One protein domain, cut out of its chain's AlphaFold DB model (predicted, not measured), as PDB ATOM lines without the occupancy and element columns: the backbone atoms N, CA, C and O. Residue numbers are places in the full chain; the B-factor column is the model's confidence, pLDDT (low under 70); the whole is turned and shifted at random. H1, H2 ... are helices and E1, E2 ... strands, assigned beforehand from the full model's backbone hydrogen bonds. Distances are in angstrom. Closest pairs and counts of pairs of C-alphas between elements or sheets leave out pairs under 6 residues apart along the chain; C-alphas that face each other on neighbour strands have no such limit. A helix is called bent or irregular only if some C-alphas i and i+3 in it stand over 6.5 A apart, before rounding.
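Overview. This is residues 321 to 442 of the 942 residues of an uncharacterized protein of Candidatus Fermentibacteria bacterium (UniProt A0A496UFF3). With little regular structure, this is a rounded body of loops round a tiny antiparallel sheet, E1 - E2, with H1 toward one end and the helical hairpin H2 and H3 toward the other. The printed part has 122 residues, mostly helix in its five named elements, E1, H1, E2, H2, H3 in order, which hold 30. It is compact, radius of gyration of the C-alphas 13.6 A, spans 37 by 31 by 27 A.

Along the chain. E1, residues 338 to 340, begins at C-alpha (166.601, 141.254, 159.434); E2 is 365 to 367. H1 is 352 to 358; H2, 370 to 378, 15.3 A, is irregular, C-alphas 375 and 378 being 7.4 A apart. H3, 432 to 439, ends at C-alpha (162.881, 137.755, 169.433).

Arrangement. Between E1 and E2, N 339 and O 366 are within hydrogen-bond range, 2.8 A. H2 and H3 touch, closest C-alphas Asn 371 and Gln 434, 5.1 A, at a shallow tilt of 22 degrees, opposite ways. H1 is apart from both. Every O i to N i+4 pair is within range in H1 and H3, 3 of 5 in H2.

Size, cuts and confidence. The farthest C-alphas, Gly 329 and Gly 424, are 39.3 A apart. The printed part has no cut. Links E1 to H1 and H2 to H3 are long. Residues 424 and 426 to 428 have pLDDT under 70.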
ATOM      1  N   GLY A 321     178.593 136.579 158.704       91.44
ATOM      2  CA  GLY A 321     178.407 137.640 157.702       91.44
ATOM      3  C   GLY A 321     179.410 137.646 156.533       91.44
ATOM      4  O   GLY A 321     179.144 138.276 155.510       91.44
ATOM      5  N   GLU A 322     180.534 136.929 156.632       93.94
ATOM      6  CA  GLU A 322     181.544 136.833 155.561       93.94
ATOM      7  C   GLU A 322     181.210 135.755 154.530       93.94
ATOM      8  O   GLU A 322     181.482 135.926 153.340       93.94
ATOM      9  N   THR A 323     180.611 134.651 154.983       95.62
ATOM     10  CA  THR A 323     180.225 133.501 154.147       95.62
ATOM     11  C   THR A 323     178.720 133.417 153.897       95.62
ATOM     12  O   THR A 323     178.292 132.735 152.970       95.62
ATOM     13  N   GLY A 324     177.914 134.106 154.709       95.44
ATOM     14  CA  GLY A 324     176.454 134.056 154.696       95.44
ATOM     15  C   GLY A 324     175.876 132.747 155.231       95.44
ATOM     16  O   GLY A 324     174.671 132.531 155.114       95.44
ATOM     17  N   ILE A 325     176.710 131.860 155.779       96.38
ATOM     18  CA  ILE A 325     176.305 130.553 156.298       96.38
ATOM     19  C   ILE A 325     175.719 130.719 157.703       96.38
ATOM     20  O   ILE A 325     176.268 131.435 158.541       96.38
ATOM     21  N   PHE A 326     174.614 130.026 157.969       95.44
ATOM     22  CA  PHE A 326     174.110 129.849 159.326       95.44
ATOM     23  C   PHE A 326     174.999 128.862 160.088       95.44
ATOM     24  O   PHE A 326     175.170 127.733 159.628       95.44
ATOM     25  N   GLU A 327     175.530 129.258 161.246       90.12
ATOM     26  CA  GLU A 327     176.535 128.477 161.992       90.12
ATOM     27  C   GLU A 327     176.067 127.048 162.331       90.12
ATOM     28  O   GLU A 327     176.837 126.096 162.246       90.12
ATOM     29  N   PHE A 328     174.771 126.867 162.609       89.88
ATOM     30  CA  PHE A 328     174.158 125.564 162.915       89.88
ATOM     31  C   PHE A 328     173.481 124.895 161.704       89.88
ATOM     32  O   PHE A 328     172.758 123.910 161.851       89.88
ATOM     33  N   GLY A 329     173.660 125.435 160.493       93.31
ATOM     34  CA  GLY A 329     172.996 124.977 159.265       93.31
ATOM     35  C   GLY A 329     171.513 125.360 159.141       93.31
ATOM     36  O   GLY A 329     170.912 125.123 158.094       93.31
ATOM     37  N   ILE A 330     170.944 125.980 160.174       94.94
ATOM     38  CA  ILE A 330     169.570 126.493 160.256       94.94
ATOM     39  C   ILE A 330     169.588 127.943 160.771       94.94
ATOM     40  O   ILE A 330     170.516 128.300 161.499       94.94
ATOM     41  N   PRO A 331     168.610 128.786 160.392       96.19
ATOM     42  CA  PRO A 331     168.595 130.200 160.760       96.19
ATOM     43  C   PRO A 331     168.502 130.406 162.273       96.19
ATOM     44  O   PRO A 331     167.868 129.633 162.988       96.19
ATOM     45  N   ASP A 332     169.097 131.491 162.752       96.50
ATOM     46  CA  ASP A 332     168.865 131.986 164.104       96.50
ATOM     47  C   ASP A 332     167.588 132.847 164.164       96.50
ATOM     48  O   ASP A 332     167.022 133.257 163.143       96.50
ATOM     49  N   ILE A 333     167.097 133.095 165.378       97.00
ATOM     50  CA  ILE A 333     165.921 133.943 165.605       97.00
ATOM     51  C   ILE A 333     166.127 135.373 165.083       97.00
ATOM     52  O   ILE A 333     165.180 136.008 164.621       97.00
ATOM     53  N   TRP A 334     167.368 135.858 165.087       95.94
ATOM     54  CA  TRP A 334     167.747 137.196 164.646       95.94
ATOM     55  C   TRP A 334     167.530 137.395 163.138       95.94
ATOM     56  O   TRP A 334     166.928 138.380 162.712       95.94
ATOM     57  N   ALA A 335     167.912 136.413 162.317       96.50
ATOM     58  CA  ALA A 335     167.773 136.423 160.861       96.50
ATOM     59  C   ALA A 335     166.314 136.523 160.383       96.50
ATOM     60  O   ALA A 335     166.062 136.958 159.255       96.50
ATOM     61  N   ARG A 336     165.342 136.151 161.227       95.69
ATOM     62  CA  ARG A 336     163.907 136.305 160.934       95.69
ATOM     63  C   ARG A 336     163.447 137.764 160.960       95.69
ATOM     64  O   ARG A 336     162.453 138.084 160.318       95.69
ATOM     65  N   TYR A 337     164.178 138.633 161.654       97.31
ATOM     66  CA  TYR A 337     163.851 140.050 161.822       97.31
ATOM     67  C   TYR A 337     164.810 140.987 161.090       97.31
ATOM     68  O   TYR A 337     164.695 142.201 161.219       97.31
ATOM     69  N   LEU A 338     165.728 140.457 160.287       98.06
ATOM     70  CA  LEU A 338     166.601 141.254 159.434       98.06
ATOM     71  C   LEU A 338     166.027 141.346 158.021       98.06
ATOM     72  O   LEU A 338     165.824 140.321 157.373       98.06
ATOM     73  N   PHE A 339     165.811 142.562 157.524       98.19
ATOM     74  CA  PHE A 339     165.281 142.838 156.187       98.19
ATOM     75  C   PHE A 339     166.221 143.747 155.394       98.19
ATOM     76  O   PHE A 339     166.530 144.858 155.830       98.19
ATOM     77  N   ASP A 340     166.642 143.305 154.209       98.12
ATOM     78  CA  ASP A 340     167.442 144.126 153.298       98.12
ATOM     79  C   ASP A 340     166.540 144.797 152.260       98.12
ATOM     80  O   ASP A 340     165.864 144.135 151.466       98.12
ATOM     81  N   SER A 341     166.547 146.127 152.238       96.25
ATOM     82  CA  SER A 341     165.711 146.925 151.338       96.25
ATOM     83  C   SER A 341     166.136 146.850 149.872       96.25
ATOM     84  O   SER A 341     165.312 147.090 148.991       96.25
ATOM     85  N   THR A 342     167.397 146.513 149.592       97.31
ATOM     86  CA  THR A 342     167.909 146.385 148.221       97.31
ATOM     87  C   THR A 342     167.484 145.056 147.611       97.31
ATOM     88  O   THR A 342     167.070 145.011 146.454       97.31
ATOM     89  N   ALA A 343     167.569 143.973 148.385       96.56
ATOM     90  CA  ALA A 343     167.126 142.650 147.955       96.56
ATOM     91  C   ALA A 343     165.601 142.471 148.045       96.56
ATOM     92  O   ALA A 343     165.046 141.648 147.318       96.56
ATOM     93  N   GLY A 344     164.933 143.216 148.932       96.62
ATOM     94  CA  GLY A 344     163.505 143.064 149.210       96.62
ATOM     95  C   GLY A 344     163.163 141.754 149.926       96.62
ATOM     96  O   GLY A 344     162.042 141.272 149.788       96.62
ATOM     97  N   LEU A 345     164.127 141.167 150.644       97.44
ATOM     98  CA  LEU A 345     164.024 139.863 151.306       97.44
ATOM     99  C   LEU A 345     164.509 139.956 152.751       97.44
ATOM    100  O   LEU A 345     165.420 140.732 153.065       97.44
ATOM    101  N   SER A 346     163.941 139.118 153.614       96.19
ATOM    102  CA  SER A 346     164.507 138.875 154.941       96.19
ATOM    103  C   SER A 346     165.751 137.986 154.861       96.19
ATOM    104  O   SER A 346     165.894 137.178 153.941       96.19
ATOM    105  N   TRP A 347     166.652 138.079 155.840       96.12
ATOM    106  CA  TRP A 347     167.826 137.198 155.910       96.12
ATOM    107  C   TRP A 347     167.448 135.720 156.001       96.12
ATOM    108  O   TRP A 347     168.181 134.883 155.474       96.12
ATOM    109  N   PHE A 348     166.302 135.401 156.605       94.88
ATOM    110  CA  PHE A 348     165.715 134.061 156.617       94.88
ATOM    111  C   PHE A 348     165.442 133.510 155.202       94.88
ATOM    112  O   PHE A 348     165.637 132.322 154.958       94.88
ATOM    113  N   GLU A 349     165.042 134.362 154.255       96.12
ATOM    114  CA  GLU A 349     164.698 133.979 152.873       96.12
ATOM    115  C   GLU A 349     165.894 134.014 151.910       96.12
ATOM    116  O   GLU A 349     165.827 133.477 150.803       96.12
ATOM    117  N   MET A 350     166.986 134.668 152.300       97.75
ATOM    118  CA  MET A 350     168.152 134.854 151.442       97.75
ATOM    119  C   MET A 350     168.959 133.565 151.219       97.75
ATOM    120  O   MET A 350     169.005 132.655 152.047       97.75
ATOM    121  N   SER A 351     169.688 133.524 150.106       97.50
ATOM    122  CA  SER A 351     170.837 132.625 149.921       97.50
ATOM    123  C   SER A 351     172.058 133.100 150.720       97.50
ATOM    124  O   SER A 351     172.122 134.250 151.165       97.50
ATOM    125  N   ASN A 352     173.063 132.231 150.860       97.75
ATOM    126  CA  ASN A 352     174.327 132.586 151.510       97.75
ATOM    127  C   ASN A 352     174.989 133.783 150.806       97.75
ATOM    128  O   ASN A 352     175.372 134.753 151.451       97.75
ATOM    129  N   GLU A 353     175.040 133.774 149.472       97.69
ATOM    130  CA  GLU A 353     175.656 134.839 148.679       97.69
ATOM    131  C   GLU A 353     174.946 136.186 148.871       97.69
ATOM    132  O   GLU A 353     175.599 137.226 148.974       97.69
ATOM    133  N   GLN A 354     173.612 136.178 148.960       98.19
ATOM    134  CA  GLN A 354     172.831 137.388 149.227       98.19
ATOM    135  C   GLN A 354     173.097 137.940 150.630       98.19
ATOM    136  O   GLN A 354     173.265 139.151 150.768       98.19
ATOM    137  N   ARG A 355     173.218 137.079 151.650       98.12
ATOM    138  CA  ARG A 355     173.570 137.515 153.011       98.12
ATOM    139  C   ARG A 355     174.957 138.148 153.078       98.12
ATOM    140  O   ARG A 355     175.105 139.186 153.710       98.12
ATOM    141  N   VAL A 356     175.947 137.610 152.359       97.81
ATOM    142  CA  VAL A 356     177.291 138.225 152.274       97.81
ATOM    143  C   VAL A 356     177.237 139.628 151.676       97.81
ATOM    144  O   VAL A 356     177.968 140.520 152.106       97.81
ATOM    145  N   VAL A 357     176.397 139.841 150.661       97.75
ATOM    146  CA  VAL A 357     176.197 141.176 150.081       97.75
ATOM    147  C   VAL A 357     175.502 142.090 151.089       97.75
ATOM    148  O   VAL A 357     175.988 143.192 151.334       97.75
ATOM    149  N   SER A 358     174.422 141.614 151.712       97.94
ATOM    150  CA  SER A 358     173.631 142.369 152.688       97.94
ATOM    151  C   SER A 358     174.441 142.784 153.924       97.94
ATOM    152  O   SER A 358     174.348 143.925 154.368       97.94
ATOM    153  N   ALA A 359     175.334 141.922 154.423       97.38
ATOM    154  CA  ALA A 359     176.191 142.198 155.581       97.38
ATOM    155  C   ALA A 359     177.147 143.394 155.388       97.38
ATOM    156  O   ALA A 359     177.680 143.919 156.363       97.38
ATOM    157  N   LYS A 360     177.354 143.834 154.139       97.00
ATOM    158  CA  LYS A 360     178.172 145.000 153.756       97.00
ATOM    159  C   LYS A 360     177.345 146.113 153.104       97.00
ATOM    160  O   LYS A 360     177.902 147.027 152.491       97.00
ATOM    161  N   ASN A 361     176.018 146.013 153.162       96.06
ATOM    162  CA  ASN A 361     175.101 146.905 152.466       96.06
ATOM    163  C   ASN A 361     174.689 148.078 153.363       96.06
ATOM    164  O   ASN A 361     173.566 148.146 153.865       96.06
ATOM    165  N   THR A 362     175.628 149.004 153.563       94.88
ATOM    166  CA  THR A 362     175.480 150.136 154.483       94.88
ATOM    167  C   THR A 362     174.164 150.890 154.269       94.88
ATOM    168  O   THR A 362     173.853 151.302 153.153       94.88
ATOM    169  N   ASN A 363     173.423 151.103 155.363       91.88
ATOM    170  CA  ASN A 363     172.117 151.781 155.437       91.88
ATOM    171  C   ASN A 363     170.921 151.035 154.817       91.88
ATOM    172  O   ASN A 363     169.816 151.578 154.831       91.88
ATOM    173  N   ASN A 364     171.111 149.826 154.285       95.75
ATOM    174  CA  ASN A 364     170.053 149.083 153.592       95.75
ATOM    175  C   ASN A 364     169.599 147.811 154.320       95.75
ATOM    176  O   ASN A 364     168.597 147.224 153.915       95.75
ATOM    177  N   LEU A 365     170.282 147.398 155.389       97.62
ATOM    178  CA  LEU A 365     169.799 146.354 156.290       97.62
ATOM    179  C   LEU A 365     169.049 146.977 157.469       97.62
ATOM    180  O   LEU A 365     169.534 147.928 158.082       97.62
ATOM    181  N   PHE A 366     167.888 146.423 157.805       98.19
ATOM    182  CA  PHE A 366     167.035 146.922 158.875       98.19
ATOM    183  C   PHE A 366     166.538 145.808 159.796       98.19
ATOM    184  O   PHE A 366     166.334 144.679 159.359       98.19
ATOM    185  N   TRP A 367     166.256 146.170 161.045       98.31
ATOM    186  CA  TRP A 367     165.414 145.409 161.953       98.31
ATOM    187  C   TRP A 367     163.932 145.611 161.602       98.31
ATOM    188  O   TRP A 367     163.445 146.744 161.538       98.31
ATOM    189  N   ASP A 368     163.213 144.510 161.393       97.06
ATOM    190  CA  ASP A 368     161.812 144.440 160.958       97.06
ATOM    191  C   ASP A 368     160.888 143.793 162.004       97.06
ATOM    192  O   ASP A 368     159.839 143.233 161.685       97.06
ATOM    193  N   GLY A 369     161.266 143.869 163.279       96.31
ATOM    194  CA  GLY A 369     160.426 143.435 164.392       96.31
ATOM    195  C   GLY A 369     159.254 144.388 164.664       96.31
ATOM    196  O   GLY A 369     159.353 145.608 164.511       96.31
ATOM    197  N   ALA A 370     158.090 143.842 165.014       94.00
ATOM    198  CA  ALA A 370     156.858 144.621 165.117       94.00
ATOM    199  C   ALA A 370     156.883 145.612 166.295       94.00
ATOM    200  O   ALA A 370     156.430 146.749 166.138       94.00
ATOM    201  N   ASN A 371     157.448 145.223 167.441       94.19
ATOM    202  CA  ASN A 371     157.559 146.089 168.610       94.19
ATOM    203  C   ASN A 371     158.538 147.236 168.352       94.19
ATOM    204  O   ASN A 371     158.197 148.387 168.625       94.19
ATOM    205  N   VAL A 372     159.709 146.960 167.763       95.62
ATOM    206  CA  VAL A 372     160.671 148.020 167.409       95.62
ATOM    207  C   VAL A 372     160.066 148.985 166.390       95.62
ATOM    208  O   VAL A 372     160.174 150.196 166.561       95.62
ATOM    209  N   ARG A 373     159.363 148.490 165.362       94.75
ATOM    210  CA  ARG A 373     158.701 149.359 164.371       94.75
ATOM    211  C   ARG A 373     157.658 150.290 164.983       94.75
ATOM    212  O   ARG A 373     157.552 151.442 164.564       94.75
ATOM    213  N   ASN A 374     156.912 149.789 165.967       88.94
ATOM    214  CA  ASN A 374     155.922 150.560 166.710       88.94
ATOM    215  C   ASN A 374     156.572 151.632 167.602       88.94
ATOM    216  O   ASN A 374     156.130 152.778 167.597       88.94
ATOM    217  N   ALA A 375     157.626 151.276 168.340       89.81
ATOM    218  CA  ALA A 375     158.263 152.173 169.306       89.81
ATOM    219  C   ALA A 375     159.266 153.157 168.682       89.81
ATOM    220  O   ALA A 375     159.541 154.199 169.262       89.81
ATOM    221  N   SER A 376     159.790 152.885 167.485       91.94
ATOM    222  CA  SER A 376     160.859 153.678 166.859       91.94
ATOM    223  C   SER A 376     160.473 155.102 166.451       91.94
ATOM    224  O   SER A 376     161.326 155.839 165.966       91.94
ATOM    225  N   GLY A 377     159.214 155.522 166.610       88.69
ATOM    226  CA  GLY A 377     158.723 156.827 166.152       88.69
ATOM    227  C   GLY A 377     159.469 158.046 166.716       88.69
ATOM    228  O   GLY A 377     159.410 159.111 166.107       88.69
ATOM    229  N   PHE A 378     160.191 157.897 167.833       84.56
ATOM    230  CA  PHE A 378     161.025 158.958 168.410       84.56
ATOM    231  C   PHE A 378     162.356 159.178 167.668       84.56
ATOM    232  O   PHE A 378     163.006 160.204 167.872       84.56
ATOM    233  N   LEU A 379     162.774 158.236 166.815       87.19
ATOM    234  CA  LEU A 379     164.024 158.337 166.071       87.19
ATOM    235  C   LEU A 379     163.925 159.389 164.964       87.19
ATOM    236  O   LEU A 379     163.046 159.353 164.101       87.19
ATOM    237  N   SER A 380     164.895 160.296 164.959       89.56
ATOM    238  CA  SER A 380     165.058 161.356 163.961       89.56
ATOM    239  C   SER A 380     165.936 160.946 162.774       89.56
ATOM    240  O   SER A 380     165.861 161.562 161.710       89.56
ATOM    241  N   ALA A 381     166.748 159.897 162.932       92.75
ATOM    242  CA  ALA A 381     167.608 159.334 161.894       92.75
ATOM    243  C   ALA A 381     167.707 157.805 162.032       92.75
ATOM    244  O   ALA A 381     167.384 157.247 163.080       92.75
ATOM    245  N   GLY A 382     168.122 157.122 160.959       94.12
ATOM    246  CA  GLY A 382     168.290 155.663 160.949       94.12
ATOM    247  C   GLY A 382     166.984 154.855 160.998       94.12
ATOM    248  O   GLY A 382     167.010 153.677 161.340       94.12
ATOM    249  N   ARG A 383     165.847 155.463 160.635       94.62
ATOM    250  CA  ARG A 383     164.515 154.838 160.591       94.62
ATOM    251  C   ARG A 383     163.864 155.016 159.221       94.62
ATOM    252  O   ARG A 383     163.871 156.113 158.667       94.62
ATOM    253  N   ASP A 384     163.229 153.969 158.703       94.75
ATOM    254  CA  ASP A 384     162.284 154.088 157.591       94.75
ATOM    255  C   ASP A 384     160.971 154.699 158.100       94.75
ATOM    256  O   ASP A 384     160.260 154.106 158.913       94.75
ATOM    257  N   ALA A 385     160.637 155.896 157.611       90.00
ATOM    258  CA  ALA A 385     159.459 156.642 158.039       90.00
ATOM    259  C   ALA A 385     158.137 155.880 157.834       90.00
ATOM    260  O   ALA A 385     157.224 156.029 158.647       90.00
ATOM    261  N   THR A 386     158.052 155.076 156.769       91.44
ATOM    262  CA  THR A 386     156.823 154.408 156.321       91.44
ATOM    263  C   THR A 386     156.591 153.113 157.079       91.44
ATOM    264  O   THR A 386     155.482 152.831 157.518       91.44
ATOM    265  N   THR A 387     157.646 152.311 157.215       93.38
ATOM    266  CA  THR A 387     157.548 150.974 157.814       93.38
ATOM    267  C   THR A 387     157.891 150.967 159.299       93.38
ATOM    268  O   THR A 387     157.517 150.042 160.009       93.38
ATOM    269  N   GLY A 388     158.610 151.981 159.782       94.38
ATOM    270  CA  GLY A 388     159.165 152.033 161.131       94.38
ATOM    271  C   GLY A 388     160.400 151.165 161.349       94.38
ATOM    272  O   GLY A 388     160.884 151.083 162.475       94.38
ATOM    273  N   ARG A 389     160.916 150.516 160.302       97.19
ATOM    274  CA  ARG A 389     162.120 149.681 160.372       97.19
ATOM    275  C   ARG A 389     163.335 150.511 160.783       97.19
ATOM    276  O   ARG A 389     163.487 151.642 160.320       97.19
ATOM    277  N   VAL A 390     164.208 149.948 161.613       98.12
ATOM    278  CA  VAL A 390     165.388 150.646 162.163       98.12
ATOM    279  C   VAL A 390     166.661 150.068 161.557       98.12
ATOM    280  O   VAL A 390     166.775 148.858 161.410       98.12
ATOM    281  N   GLN A 391     167.601 150.916 161.147       97.94
ATOM    282  CA  GLN A 391     168.810 150.500 160.434       97.94
ATOM    283  C   GLN A 391     169.764 149.685 161.314       97.94
ATOM    284  O   GLN A 391     170.053 150.058 162.451       97.94
ATOM    285  N   MET A 392     170.330 148.631 160.727       97.81
ATOM    286  CA  MET A 392     171.358 147.782 161.331       97.81
ATOM    287  C   MET A 392     172.748 148.136 160.801       97.81
ATOM    288  O   MET A 392     172.925 148.525 159.641       97.81
ATOM    289  N   TYR A 393     173.758 147.980 161.649       97.38
ATOM    290  CA  TYR A 393     175.143 148.291 161.336       97.38
ATOM    291  C   TYR A 393     175.714 147.305 160.311       97.38
ATOM    292  O   TYR A 393     175.903 146.128 160.597       97.38
ATOM    293  N   THR A 394     175.986 147.780 159.099       96.62
ATOM    294  CA  THR A 394     176.495 146.967 157.975       96.62
ATOM    295  C   THR A 394     177.594 147.727 157.223       96.62
ATOM    296  O   THR A 394     177.390 148.197 156.097       96.62
ATOM    297  N   PRO A 395     178.761 147.949 157.856       95.75
ATOM    298  CA  PRO A 395     179.861 148.680 157.242       95.75
ATOM    299  C   PRO A 395     180.446 147.925 156.040       95.75
ATOM    300  O   PRO A 395     180.301 146.712 155.886       95.75
ATOM    301  N   ASN A 396     181.144 148.666 155.180       93.38
ATOM    302  CA  ASN A 396     181.963 148.103 154.115       93.38
ATOM    303  C   ASN A 396     183.398 148.651 154.241       93.38
ATOM    304  O   ASN A 396     183.597 149.848 154.009       93.38
ATOM    305  N   PRO A 397     184.403 147.820 154.581       94.50
ATOM    306  CA  PRO A 397     184.357 146.356 154.698       94.50
ATOM    307  C   PRO A 397     183.570 145.848 155.919       94.50
ATOM    308  O   PRO A 397     183.307 146.603 156.847       94.50
ATOM    309  N   PHE A 398     183.213 144.558 155.892       94.38
ATOM    310  CA  PHE A 398     182.574 143.862 157.014       94.38
ATOM    311  C   PHE A 398     183.472 143.912 158.257       94.38
ATOM    312  O   PHE A 398     184.668 143.630 158.173       94.38
ATOM    313  N   GLU A 399     182.879 144.238 159.403       93.25
ATOM    314  CA  GLU A 399     183.529 144.234 160.716       93.25
ATOM    315  C   GLU A 399     182.977 143.068 161.548       93.25
ATOM    316  O   GLU A 399     181.818 143.100 161.974       93.25
ATOM    317  N   GLY A 400     183.791 142.028 161.753       88.31
ATOM    318  CA  GLY A 400     183.423 140.865 162.564       88.31
ATOM    319  C   GLY A 400     183.144 141.245 164.019       88.31
ATOM    320  O   GLY A 400     183.838 142.085 164.586       88.31
ATOM    321  N   GLY A 401     182.107 140.650 164.610       83.25
ATOM    322  CA  GLY A 401     181.630 140.970 165.961       83.25
ATOM    323  C   GLY A 401     180.698 142.187 166.031       83.25
ATOM    324  O   GLY A 401     179.842 142.231 166.902       83.25
ATOM    325  N   SER A 402     180.788 143.129 165.085       90.94
ATOM    326  CA  SER A 402     179.949 144.338 165.080       90.94
ATOM    327  C   SER A 402     178.851 144.313 164.018       90.94
ATOM    328  O   SER A 402     177.700 144.648 164.295       90.94
ATOM    329  N   SER A 403     179.183 143.927 162.790       94.50
ATOM    330  CA  SER A 403     178.231 143.982 161.677       94.50
ATOM    331  C   SER A 403     177.028 143.076 161.941       94.50
ATOM    332  O   SER A 403     177.189 141.970 162.450       94.50
ATOM    333  N   VAL A 404     175.834 143.523 161.541       95.00
ATOM    334  CA  VAL A 404     174.551 142.791 161.560       95.00
ATOM    335  C   VAL A 404     173.935 142.595 162.954       95.00
ATOM    336  O   VAL A 404     172.710 142.560 163.073       95.00
ATOM    337  N   SER A 405     174.751 142.534 164.004       95.31
ATOM    338  CA  SER A 405     174.299 142.365 165.394       95.31
ATOM    339  C   SER A 405     173.988 143.678 166.122       95.31
ATOM    340  O   SER A 405     173.490 143.634 167.237       95.31
ATOM    341  N   HIS A 406     174.254 144.836 165.511       96.75
ATOM    342  CA  HIS A 406     174.093 146.148 166.148       96.75
ATOM    343  C   HIS A 406     173.169 147.075 165.367       96.75
ATOM    344  O   HIS A 406     173.063 146.970 164.141       96.75
ATOM    345  N   TYR A 407     172.572 148.046 166.057       96.38
ATOM    346  CA  TYR A 407     171.963 149.203 165.407       96.38
ATOM    347  C   TYR A 407     173.028 150.063 164.721       96.38
ATOM    348  O   TYR A 407     174.185 150.121 165.136       96.38
ATOM    349  N   SER A 408     172.648 150.721 163.628       95.50
ATOM    350  CA  SER A 408     173.545 151.607 162.886       95.50
ATOM    351  C   SER A 408     173.893 152.860 163.695       95.50
ATOM    352  O   SER A 408     172.999 153.509 164.221       95.50
ATOM    353  N   ASN A 409     175.151 153.311 163.657       91.69
ATOM    354  CA  ASN A 409     175.580 154.608 164.215       91.69
ATOM    355  C   ASN A 409     174.943 155.826 163.507       91.69
ATOM    356  O   ASN A 409     175.248 156.970 163.837       91.69
ATOM    357  N   ALA A 410     174.144 155.598 162.460       90.06
ATOM    358  CA  ALA A 410     173.327 156.626 161.820       90.06
ATOM    359  C   ALA A 410     171.979 156.845 162.532       90.06
ATOM    360  O   ALA A 410     171.244 157.765 162.163       90.06
ATOM    361  N   VAL A 411     171.624 155.991 163.495       91.31
ATOM    362  CA  VAL A 411     170.418 156.142 164.305       91.31
ATOM    363  C   VAL A 411     170.596 157.316 165.271       91.31
ATOM    364  O   VAL A 411     171.683 157.554 165.781       91.31
ATOM    365  N   SER A 412     169.541 158.114 165.458       88.31
ATOM    366  CA  SER A 412     169.580 159.253 166.381       88.31
ATOM    367  C   SER A 412     168.215 159.499 167.035       88.31
ATOM    368  O   SER A 412     167.235 159.646 166.291       88.31
ATOM    369  N   PRO A 413     168.114 159.633 168.374       89.06
ATOM    370  CA  PRO A 413     169.192 159.512 169.371       89.06
ATOM    371  C   PRO A 413     169.913 158.156 169.342       89.06
ATOM    372  O   PRO A 413     169.375 157.199 168.789       89.06
ATOM    373  N   ASN A 414     171.135 158.112 169.878       86.50
ATOM    374  CA  ASN A 414     171.957 156.905 169.836       86.50
ATOM    375  C   ASN A 414     171.346 155.799 170.697       86.50
ATOM    376  O   ASN A 414     170.744 156.085 171.734       86.50
ATOM    377  N   LEU A 415     171.535 154.553 170.266       90.69
ATOM    378  CA  LEU A 415     170.983 153.372 170.925       90.69
ATOM    379  C   LEU A 415     172.055 152.559 171.667       90.69
ATOM    380  O   LEU A 415     173.220 152.516 171.275       90.69
ATOM    381  N   LEU A 416     171.639 151.874 172.729       91.81
ATOM    382  CA  LEU A 416     172.408 151.019 173.617       91.81
ATOM    383  C   LEU A 416     173.167 149.965 172.822       91.81
ATOM    384  O   LEU A 416     174.362 149.816 173.033       91.81
ATOM    385  N   MET A 417     172.505 149.282 171.881       94.69
ATOM    386  CA  MET A 417     173.106 148.237 171.038       94.69
ATOM    387  C   MET A 417     173.763 148.788 169.758       94.69
ATOM    388  O   MET A 417     173.710 148.156 168.703       94.69
ATOM    389  N   GLU A 418     174.373 149.973 169.813       94.62
ATOM    390  CA  GLU A 418     175.308 150.450 168.785       94.62
ATOM    391  C   GLU A 418     176.699 149.822 168.962       94.62
ATOM    392  O   GLU A 418     177.128 149.581 170.086       94.62
ATOM    393  N   PRO A 419     177.482 149.616 167.887       92.75
ATOM    394  CA  PRO A 419     178.769 148.909 167.950       92.75
ATOM    395  C   PRO A 419     179.883 149.693 168.665       92.75
ATOM    396  O   PRO A 419     181.027 149.239 168.732       92.75
ATOM    397  N   ARG A 420     179.608 150.924 169.110       89.56
ATOM    398  CA  ARG A 420     180.563 151.800 169.795       89.56
ATOM    399  C   ARG A 420     179.843 152.522 170.921       89.56
ATOM    400  O   ARG A 420     178.803 153.131 170.688       89.56
ATOM    401  N   ILE A 421     180.447 152.525 172.109       87.44
ATOM    402  CA  ILE A 421     179.902 153.279 173.237       87.44
ATOM    403  C   ILE A 421     179.814 154.769 172.885       87.44
ATOM    404  O   ILE A 421     180.775 155.359 172.382       87.44
ATOM    405  N   THR A 422     178.666 155.377 173.179       80.62
ATOM    406  CA  THR A 422     178.462 156.820 173.047       80.62
ATOM    407  C   THR A 422     178.001 157.415 174.375       80.62
ATOM    408  O   THR A 422     177.346 156.758 175.179       80.62
ATOM    409  N   THR A 423     178.372 158.667 174.637       72.19
ATOM    410  CA  THR A 423     177.927 159.415 175.818       72.19
ATOM    411  C   THR A 423     176.441 159.753 175.726       72.19
ATOM    412  O   THR A 423     175.984 160.152 174.656       72.19
ATOM    413  N   GLY A 424     175.721 159.696 176.850       64.69
ATOM    414  CA  GLY A 424     174.303 160.072 176.916       64.69
ATOM    415  C   GLY A 424     173.330 158.956 176.528       64.69
ATOM    416  O   GLY A 424     172.184 159.250 176.205       64.69
ATOM    417  N   LEU A 425     173.783 157.697 176.542       77.00
ATOM    418  CA  LEU A 425     172.906 156.544 176.352       77.00
ATOM    419  C   LEU A 425     171.968 156.368 177.560       77.00
ATOM    420  O   LEU A 425     172.413 156.496 178.709       77.00
ATOM    421  N   PRO A 426     170.681 156.083 177.314       68.94
ATOM    422  CA  PRO A 426     169.711 155.862 178.371       68.94
ATOM    423  C   PRO A 426     169.939 154.507 179.070       68.94
ATOM    424  O   PRO A 426     170.383 153.543 178.451       68.94
ATOM    425  N   LEU A 427     169.614 154.410 180.365       69.69
ATOM    426  CA  LEU A 427     169.654 153.143 181.126       69.69
ATOM    427  C   LEU A 427     168.337 152.345 181.045       69.69
ATOM    428  O   LEU A 427     168.160 151.363 181.761       69.69
ATOM    429  N   ASP A 428     167.395 152.765 180.198       69.56
ATOM    430  CA  ASP A 428     166.046 152.191 180.071       69.56
ATOM    431  C   ASP A 428     165.957 151.024 179.075       69.56
ATOM    432  O   ASP A 428     164.861 150.527 178.792       69.56
ATOM    433  N   LEU A 429     167.112 150.593 178.556       82.75
ATOM    434  CA  LEU A 429     167.256 149.610 177.481       82.75
ATOM    435  C   LEU A 429     166.615 150.044 176.150       82.75
ATOM    436  O   LEU A 429     166.379 149.183 175.309       82.75
ATOM    437  N   ASP A 430     166.291 151.327 175.973       87.56
ATOM    438  CA  ASP A 430     165.803 151.978 174.753       87.56
ATOM    439  C   ASP A 430     164.894 151.137 173.834       87.56
ATOM    440  O   ASP A 430     163.849 150.669 174.266       87.56
ATOM    441  N   LEU A 431     165.249 150.956 172.556       91.81
ATOM    442  CA  LEU A 431     164.592 150.027 171.638       91.81
ATOM    443  C   LEU A 431     165.024 148.575 171.850       91.81
ATOM    444  O   LEU A 431     164.400 147.661 171.305       91.81
ATOM    445  N   THR A 432     166.076 148.332 172.627       92.81
ATOM    446  CA  THR A 432     166.563 146.990 172.949       92.81
ATOM    447  C   THR A 432     165.500 146.189 173.703       92.81
ATOM    448  O   THR A 432     165.287 145.019 173.396       92.81
ATOM    449  N   ARG A 433     164.712 146.811 174.589       90.44
ATOM    450  CA  ARG A 433     163.538 146.160 175.211       90.44
ATOM    451  C   ARG A 433     162.502 145.693 174.184       90.44
ATOM    452  O   ARG A 433     162.003 144.569 174.280       90.44
ATOM    453  N   GLN A 434     162.173 146.507 173.178       93.81
ATOM    454  CA  GLN A 434     161.267 146.075 172.107       93.81
ATOM    455  C   GLN A 434     161.886 144.983 171.235       93.81
ATOM    456  O   GLN A 434     161.186 144.045 170.861       93.81
ATOM    457  N   GLN A 435     163.188 145.061 170.969       95.94
ATOM    458  CA  GLN A 435     163.918 144.033 170.233       95.94
ATOM    459  C   GLN A 435     163.877 142.682 170.958       95.94
ATOM    460  O   GLN A 435     163.599 141.663 170.330       95.94
ATOM    461  N   MET A 436     164.061 142.672 172.282       95.19
ATOM    462  CA  MET A 436     163.915 141.462 173.096       95.19
ATOM    463  C   MET A 436     162.502 140.878 172.992       95.19
ATOM    464  O   MET A 436     162.335 139.666 172.839       95.19
ATOM    465  N   ARG A 437     161.472 141.736 173.002       93.00
ATOM    466  CA  ARG A 437     160.079 141.305 172.812       93.00
ATOM    467  C   ARG A 437     159.855 140.695 171.425       93.00
ATOM    468  O   ARG A 437     159.129 139.712 171.318       93.00
ATOM    469  N   ASP A 438     160.491 141.238 170.385       96.06
ATOM    470  CA  ASP A 438     160.415 140.710 169.018       96.06
ATOM    471  C   ASP A 438     161.047 139.313 168.899       96.06
ATOM    472  O   ASP A 438     160.441 138.415 168.313       96.06
ATOM    473  N   ILE A 439     162.218 139.074 169.500       96.06
ATOM    474  CA  ILE A 439     162.881 137.755 169.433       96.06
ATOM    475  C   ILE A 439     162.220 136.684 170.314       96.06
ATOM    476  O   ILE A 439     162.531 135.502 170.184       96.06
ATOM    477  N   GLY A 440     161.265 137.066 171.163       94.00
ATOM    478  CA  GLY A 440     160.426 136.123 171.902       94.00
ATOM    479  C   GLY A 440     160.670 136.083 173.406       94.00
ATOM    480  O   GLY A 440     160.238 135.126 174.046       94.00
ATOM    481  N   TRP A 441     161.306 137.098 173.993       93.81
ATOM    482  CA  TRP A 441     161.153 137.358 175.425       93.81
ATOM    483  C   TRP A 441     159.747 137.905 175.647       93.81
ATOM    484  O   TRP A 441     159.587 139.118 175.671       93.81
ATOM    485  N   TYR A 442     158.708 137.068 175.728       90.00
ATOM    486  CA  TYR A 442     157.319 137.484 175.994       90.00
ATOM    487  C   TYR A 442     157.024 137.599 177.497       90.00
ATOM    488  O   TYR A 442     157.808 137.138 178.324       90.00
TER     489      TYR A 442